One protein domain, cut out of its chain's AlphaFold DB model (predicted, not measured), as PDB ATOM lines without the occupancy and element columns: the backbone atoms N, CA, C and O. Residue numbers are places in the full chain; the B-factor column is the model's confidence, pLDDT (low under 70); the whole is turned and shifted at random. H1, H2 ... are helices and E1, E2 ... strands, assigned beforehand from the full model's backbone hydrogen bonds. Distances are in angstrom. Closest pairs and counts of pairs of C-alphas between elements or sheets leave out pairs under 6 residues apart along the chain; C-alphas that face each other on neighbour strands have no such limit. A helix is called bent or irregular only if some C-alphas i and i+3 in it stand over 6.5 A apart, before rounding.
ATOM      1  N   ALA A  20     -14.442 -23.868 -49.720       79.56
ATOM      2  CA  ALA A  20     -15.086 -23.843 -48.407       79.56
ATOM      3  C   ALA A  20     -14.243 -24.429 -47.249       79.56
ATOM      4  O   ALA A  20     -14.231 -23.862 -46.160       79.56
ATOM      5  N   GLY A  21     -13.531 -25.539 -47.460       81.94
ATOM      6  CA  GLY A  21     -12.617 -26.133 -46.478       81.94
ATOM      7  C   GLY A  21     -11.370 -25.278 -46.260       81.94
ATOM      8  O   GLY A  21     -10.970 -25.061 -45.117       81.94
ATOM      9  N   LEU A  22     -10.820 -24.706 -47.337       84.94
ATOM     10  CA  LEU A  22      -9.701 -23.772 -47.235       84.94
ATOM     11  C   LEU A  22     -10.104 -22.499 -46.482       84.94
ATOM     12  O   LEU A  22      -9.359 -22.058 -45.619       84.94
ATOM     13  N   LEU A  23     -11.300 -21.951 -46.724       85.56
ATOM     14  CA  LEU A  23     -11.817 -20.808 -45.961       85.56
ATOM     15  C   LEU A  23     -12.061 -21.157 -44.483       85.56
ATOM     16  O   LEU A  23     -11.677 -20.378 -43.613       85.56
ATOM     17  N   LYS A  24     -12.640 -22.327 -44.173       85.75
ATOM     18  CA  LYS A  24     -12.843 -22.781 -42.779       85.75
ATOM     19  C   LYS A  24     -11.536 -23.015 -42.024       85.75
ATOM     20  O   LYS A  24     -11.555 -22.973 -40.801       85.75
ATOM     21  N   PHE A  25     -10.428 -23.236 -42.724       89.06
ATOM     22  CA  PHE A  25      -9.099 -23.316 -42.124       89.06
ATOM     23  C   PHE A  25      -8.417 -21.943 -42.042       89.06
ATOM     24  O   PHE A  25      -7.892 -21.561 -40.997       89.06
ATOM     25  N   LEU A  26      -8.449 -21.181 -43.135       90.94
ATOM     26  CA  LEU A  26      -7.722 -19.926 -43.279       90.94
ATOM     27  C   LEU A  26      -8.282 -18.833 -42.370       90.94
ATOM     28  O   LEU A  26      -7.505 -18.125 -41.745       90.94
ATOM     29  N   VAL A  27      -9.607 -18.711 -42.262       92.19
ATOM     30  CA  VAL A  27     -10.252 -17.669 -41.449       92.19
ATOM     31  C   VAL A  27      -9.861 -17.769 -39.967       92.19
ATOM     32  O   VAL A  27      -9.295 -16.803 -39.458       92.19
ATOM     33  N   PRO A  28     -10.077 -18.897 -39.257       90.94
ATOM     34  CA  PRO A  28      -9.677 -18.993 -37.854       90.94
ATOM     35  C   PRO A  28      -8.156 -18.918 -37.670       90.94
ATOM     36  O   PRO A  28      -7.701 -18.353 -36.680       90.94
ATOM     37  N   SER A  29      -7.365 -19.410 -38.629       90.81
ATOM     38  CA  SER A  29      -5.900 -19.311 -38.567       90.81
ATOM     39  C   SER A  29      -5.416 -17.865 -38.677       90.81
ATOM     40  O   SER A  29      -4.570 -17.439 -37.897       90.81
ATOM     41  N   LEU A  30      -5.971 -17.090 -39.612       91.69
ATOM     42  CA  LEU A  30      -5.614 -15.687 -39.813       91.69
ATOM     43  C   LEU A  30      -6.055 -14.830 -38.622       91.69
ATOM     44  O   LEU A  30      -5.303 -13.963 -38.189       91.69
ATOM     45  N   ILE A  31      -7.235 -15.113 -38.057       91.19
ATOM     46  CA  ILE A  31      -7.694 -14.483 -36.812       91.19
ATOM     47  C   ILE A  31      -6.745 -14.836 -35.667       91.19
ATOM     48  O   ILE A  31      -6.338 -13.943 -34.938       91.19
ATOM     49  N   GLY A  32      -6.342 -16.102 -35.531       89.00
ATOM     50  CA  GLY A  32      -5.390 -16.534 -34.509       89.00
ATOM     51  C   GLY A  32      -4.044 -15.819 -34.629       89.00
ATOM     52  O   GLY A  32      -3.559 -15.264 -33.649       89.00
ATOM     53  N   ILE A  33      -3.471 -15.750 -35.833       90.19
ATOM     54  CA  ILE A  33      -2.223 -15.013 -36.092       90.19
ATOM     55  C   ILE A  33      -2.410 -13.520 -35.796       90.19
ATOM     56  O   ILE A  33      -1.572 -12.922 -35.132       90.19
ATOM     57  N   GLY A  34      -3.524 -12.923 -36.223       88.38
ATOM     58  CA  GLY A  34      -3.856 -11.536 -35.898       88.38
ATOM     59  C   GLY A  34      -3.938 -11.301 -34.389       88.38
ATOM     60  O   GLY A  34      -3.371 -10.354 -33.865       88.38
ATOM     61  N   MET A  35      -4.600 -12.201 -33.668       87.25
ATOM     62  CA  MET A  35      -4.844 -12.069 -32.240       87.25
ATOM     63  C   MET A  35      -3.662 -12.452 -31.358       87.25
ATOM     64  O   MET A  35      -3.678 -12.026 -30.213       87.25
ATOM     65  N   PHE A  36      -2.690 -13.235 -31.834       87.19
ATOM     66  CA  PHE A  36      -1.518 -13.668 -31.056       87.19
ATOM     67  C   PHE A  36      -0.198 -13.025 -31.498       87.19
ATOM     68  O   PHE A  36       0.713 -12.902 -30.685       87.19
ATOM     69  N   LEU A  37      -0.074 -12.645 -32.772       86.12
ATOM     70  CA  LEU A  37       1.181 -12.185 -33.371       86.12
ATOM     71  C   LEU A  37       1.193 -10.684 -33.673       86.12
ATOM     72  O   LEU A  37       2.276 -10.121 -33.799       86.12
ATOM     73  N   VAL A  38       0.028 -10.033 -33.803       82.94
ATOM     74  CA  VAL A  38      -0.044  -8.586 -34.059       82.94
ATOM     75  C   VAL A  38      -0.056  -7.836 -32.724       82.94
ATOM     76  O   VAL A  38      -1.024  -7.955 -31.963       82.94
ATOM     77  N   PRO A  39       1.000  -7.062 -32.418       76.00
ATOM     78  CA  PRO A  39       1.006  -6.182 -31.264       76.00
ATOM     79  C   PRO A  39       0.152  -4.939 -31.548       76.00
ATOM     80  O   PRO A  39       0.333  -4.257 -32.556       76.00
ATOM     81  N   PHE A  40      -0.753  -4.621 -30.630       71.94
ATOM     82  CA  PHE A  40      -1.517  -3.383 -30.592       71.94
ATOM     83  C   PHE A  40      -0.983  -2.520 -29.443       71.94
ATOM     84  O   PHE A  40      -1.007  -2.912 -28.277       71.94
ATOM     85  N   SER A  41      -0.486  -1.328 -29.766       64.69
ATOM     86  CA  SER A  41      -0.074  -0.359 -28.746       64.69
ATOM     87  C   SER A  41      -1.306   0.417 -28.291       64.69
ATOM     88  O   SER A  41      -1.863   1.192 -29.066       64.69
ATOM     89  N   THR A  42      -1.757   0.206 -27.057       60.31
ATOM     90  CA  THR A  42      -2.780   1.049 -26.416       60.31
ATOM     91  C   THR A  42      -2.098   1.755 -25.245       60.31
ATOM     92  O   THR A  42      -1.937   1.164 -24.183       60.31
ATOM     93  N   GLY A  43      -1.617   2.986 -25.457       69.56
ATOM     94  CA  GLY A  43      -0.825   3.728 -24.460       69.56
ATOM     95  C   GLY A  43       0.631   3.245 -24.343       69.56
ATOM     96  O   GLY A  43       1.261   2.978 -25.367       69.56
ATOM     97  N   ASP A  44       1.139   3.136 -23.106       60.00
ATOM     98  CA  ASP A  44       2.537   2.794 -22.755       60.00
ATOM     99  C   ASP A  44       2.846   1.280 -22.726       60.00
ATOM    100  O   ASP A  44       3.989   0.876 -22.505       60.00
ATOM    101  N   THR A  45       1.849   0.421 -22.962       61.88
ATOM    102  CA  THR A  45       2.003  -1.043 -22.957       61.88
ATOM    103  C   THR A  45       1.701  -1.657 -24.320       61.88
ATOM    104  O   THR A  45       0.645  -1.427 -24.916       61.88
ATOM    105  N   ILE A  46       2.631  -2.486 -24.801       68.44
ATOM    106  CA  ILE A  46       2.436  -3.325 -25.986       68.44
ATOM    107  C   ILE A  46       1.602  -4.532 -25.566       68.44
ATOM    108  O   ILE A  46       2.099  -5.400 -24.851       68.44
ATOM    109  N   ASN A  47       0.358  -4.602 -26.039       77.50
ATOM    110  CA  ASN A  47      -0.515  -5.746 -25.808       77.50
ATOM    111  C   ASN A  47      -0.854  -6.440 -27.122       77.50
ATOM    112  O   ASN A  47      -1.042  -5.835 -28.170       77.50
ATOM    113  N   ILE A  48      -0.930  -7.757 -27.069       86.06
ATOM    114  CA  ILE A  48      -1.368  -8.583 -28.189       86.06
ATOM    115  C   ILE A  48      -2.905  -8.476 -28.310       86.06
ATOM    116  O   ILE A  48      -3.576  -8.172 -27.323       86.06
ATOM    117  N   GLY A  49      -3.493  -8.737 -29.484       83.06
ATOM    118  CA  GLY A  49      -4.952  -8.643 -29.688       83.06
ATOM    119  C   GLY A  49      -5.789  -9.435 -28.664       83.06
ATOM    120  O   GLY A  49      -6.814  -8.946 -28.194       83.06
ATOM    121  N   MET A  50      -5.320 -10.618 -28.246       86.06
ATOM    122  CA  MET A  50      -5.895 -11.376 -27.120       86.06
ATOM    123  C   MET A  50      -5.828 -10.624 -25.784       86.06
ATOM    124  O   MET A  50      -6.787 -10.660 -25.019       86.06
ATOM    125  N   GLY A  51      -4.712  -9.947 -25.506       85.19
ATOM    126  CA  GLY A  51      -4.510  -9.169 -24.283       85.19
ATOM    127  C   GLY A  51      -5.512  -8.026 -24.167       85.19
ATOM    128  O   GLY A  51      -6.131  -7.875 -23.126       85.19
ATOM    129  N   LEU A  52      -5.788  -7.318 -25.267       85.69
ATOM    130  CA  LEU A  52      -6.793  -6.249 -25.281       85.69
ATOM    131  C   LEU A  52      -8.204  -6.760 -24.934       85.69
ATOM    132  O   LEU A  52      -8.947  -6.089 -24.218       85.69
ATOM    133  N   LEU A  53      -8.584  -7.952 -25.411       86.38
ATOM    134  CA  LEU A  53      -9.860  -8.567 -25.030       86.38
ATOM    135  C   LEU A  53      -9.868  -9.015 -23.567       86.38
ATOM    136  O   LEU A  53     -10.889  -8.871 -22.896       86.38
ATOM    137  N   ALA A  54      -8.749  -9.551 -23.074       85.38
ATOM    138  CA  ALA A  54      -8.602  -9.936 -21.676       85.38
ATOM    139  C   ALA A  54      -8.695  -8.716 -20.748       85.38
ATOM    140  O   ALA A  54      -9.424  -8.767 -19.761       85.38
ATOM    141  N   ASP A  55      -8.046  -7.608 -21.105       85.25
ATOM    142  CA  ASP A  55      -8.119  -6.334 -20.390       85.25
ATOM    143  C   ASP A  55      -9.531  -5.748 -20.447       85.25
ATOM    144  O   ASP A  55     -10.045  -5.289 -19.431       85.25
ATOM    145  N   GLY A  56     -10.208  -5.827 -21.597       86.25
ATOM    146  CA  GLY A  56     -11.610  -5.424 -21.726       86.25
ATOM    147  C   GLY A  56     -12.546  -6.253 -20.843       86.25
ATOM    148  O   GLY A  56     -13.431  -5.707 -20.183       86.25
ATOM    149  N   LEU A  57     -12.326  -7.568 -20.766       87.62
ATOM    150  CA  LEU A  57     -13.079  -8.447 -19.872       87.62
ATOM    151  C   LEU A  57     -12.753  -8.165 -18.399       87.62
ATOM    152  O   LEU A  57     -13.665  -8.148 -17.571       87.62
ATOM    153  N   LYS A  58     -11.483  -7.898 -18.073       85.31
ATOM    154  CA  LYS A  58     -11.047  -7.495 -16.731       85.31
ATOM    155  C   LYS A  58     -11.638  -6.146 -16.335       85.31
ATOM    156  O   LYS A  58     -12.066  -6.008 -15.199       85.31
ATOM    157  N   ALA A  59     -11.752  -5.194 -17.254       86.19
ATOM    158  CA  ALA A  59     -12.414  -3.915 -17.013       86.19
ATOM    159  C   ALA A  59     -13.930  -4.069 -16.805       86.19
ATOM    160  O   ALA A  59     -14.512  -3.338 -16.009       86.19
ATOM    161  N   LEU A  60     -14.569  -5.028 -17.487       87.00
ATOM    162  CA  LEU A  60     -16.003  -5.292 -17.342       87.00
ATOM    163  C   LEU A  60     -16.341  -6.023 -16.035       87.00
ATOM    164  O   LEU A  60     -17.318  -5.679 -15.377       87.00
ATOM    165  N   LEU A  61     -15.566  -7.053 -15.682       84.62
ATOM    166  CA  LEU A  61     -15.815  -7.880 -14.495       84.62
ATOM    167  C   LEU A  61     -15.140  -7.325 -13.233       84.62
ATOM    168  O   LEU A  61     -15.595  -7.631 -12.134       84.62
ATOM    169  N   GLY A  62     -14.074  -6.536 -13.375       84.06
ATOM    170  CA  GLY A  62     -13.343  -5.900 -12.279       84.06
ATOM    171  C   GLY A  62     -13.008  -6.874 -11.150       84.06
ATOM    172  O   GLY A  62     -12.487  -7.970 -11.375       84.06
TER     173      GLY A  62
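Overview. This is residues 20 to 62 of the 136 residues of an uncharacterized protein of Halomonas elongata (UniProt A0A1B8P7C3). What shape does the printed part make? A long helix, H1, and a shorter one, H2, meet near their ends as a wide, open corner, and a small two-stranded hairpin, E1 and E2, sits at that corner, joining one helix to the other. Residues 20 to 30, in H1, and residues 56 to 62, of which 56 to 61 belong to H2, stick out as two free arms. What is it built of, and how large is it? The 43 printed residues hold two named helices and two named strands in the order H1, E1, E2, H2, with the sheet E1 - E2 antiparallel and the class mixed, helices and strands. The whole is loose, with a radius of gyration of the C-alphas of 13.2 A, and flat, spanning 39 by 23 by 9 A.

Arrangement. How do the two helices meet? H1, residues 20 to 37, and H2, residues 49 to 61, touch only at their ends, through residues 34 to 37 of H1 and 49 to 50 of H2 alone; their closest C-alphas, those of Met 35 and Gly 49, are 4.3 A apart. Their lines are about perpendicular, at 73 degrees. What pairs the strands? E1, residues 39 to 42, and E2, residues 45 to 48, form an antiparallel hairpin, with 137 degrees between their directions. N 40 and O 47 are within hydrogen-bond range at 2.8 A, and N 47 and O 40 at 3.1 A. How near are the strands to the helices? The closest C-alphas of H1 and E2 are those of Phe 36 and Ile 48, 5.8 A apart. Those of E1 and H2 are Phe 40 and Gly 49, 6.3 A apart. Are the helices' backbones complete? Every O i to N i+4 pair of H2 is within hydrogen-bond range, and 13 of 14 in H1.

Along the chain. Where does H1 run? It goes from C-alpha 20 at (-15.086, -23.843, -48.407) to C-alpha 37 at (1.181, -12.185, -33.371), 25.0 A. It is neither bent nor irregular, but only just: C-alphas 25 and 28 are 6.1 A apart. Where do the other elements lie? E1, Pro 39 to Thr 42, is 9.5 A long, and E2, Thr 45 to Ile 48, is 9.8 A long. H2, Gly 49 to Leu 61, is 18.7 A long and ends with C-alpha 61 at (-15.815, -7.880, -14.495).

Size, cuts and confidence. How far does it reach? The two C-alphas farthest apart, those of Ala 20 and Asp 44, are 41.0 A apart. Is the printed part continuous? It has no cut, and the links H1 to E1, E1 to E2 and E2 to H2 are tight. Where is confidence low? The mean pLDDT of the printed part is 82.8, and residues 41 to 46 are under 70.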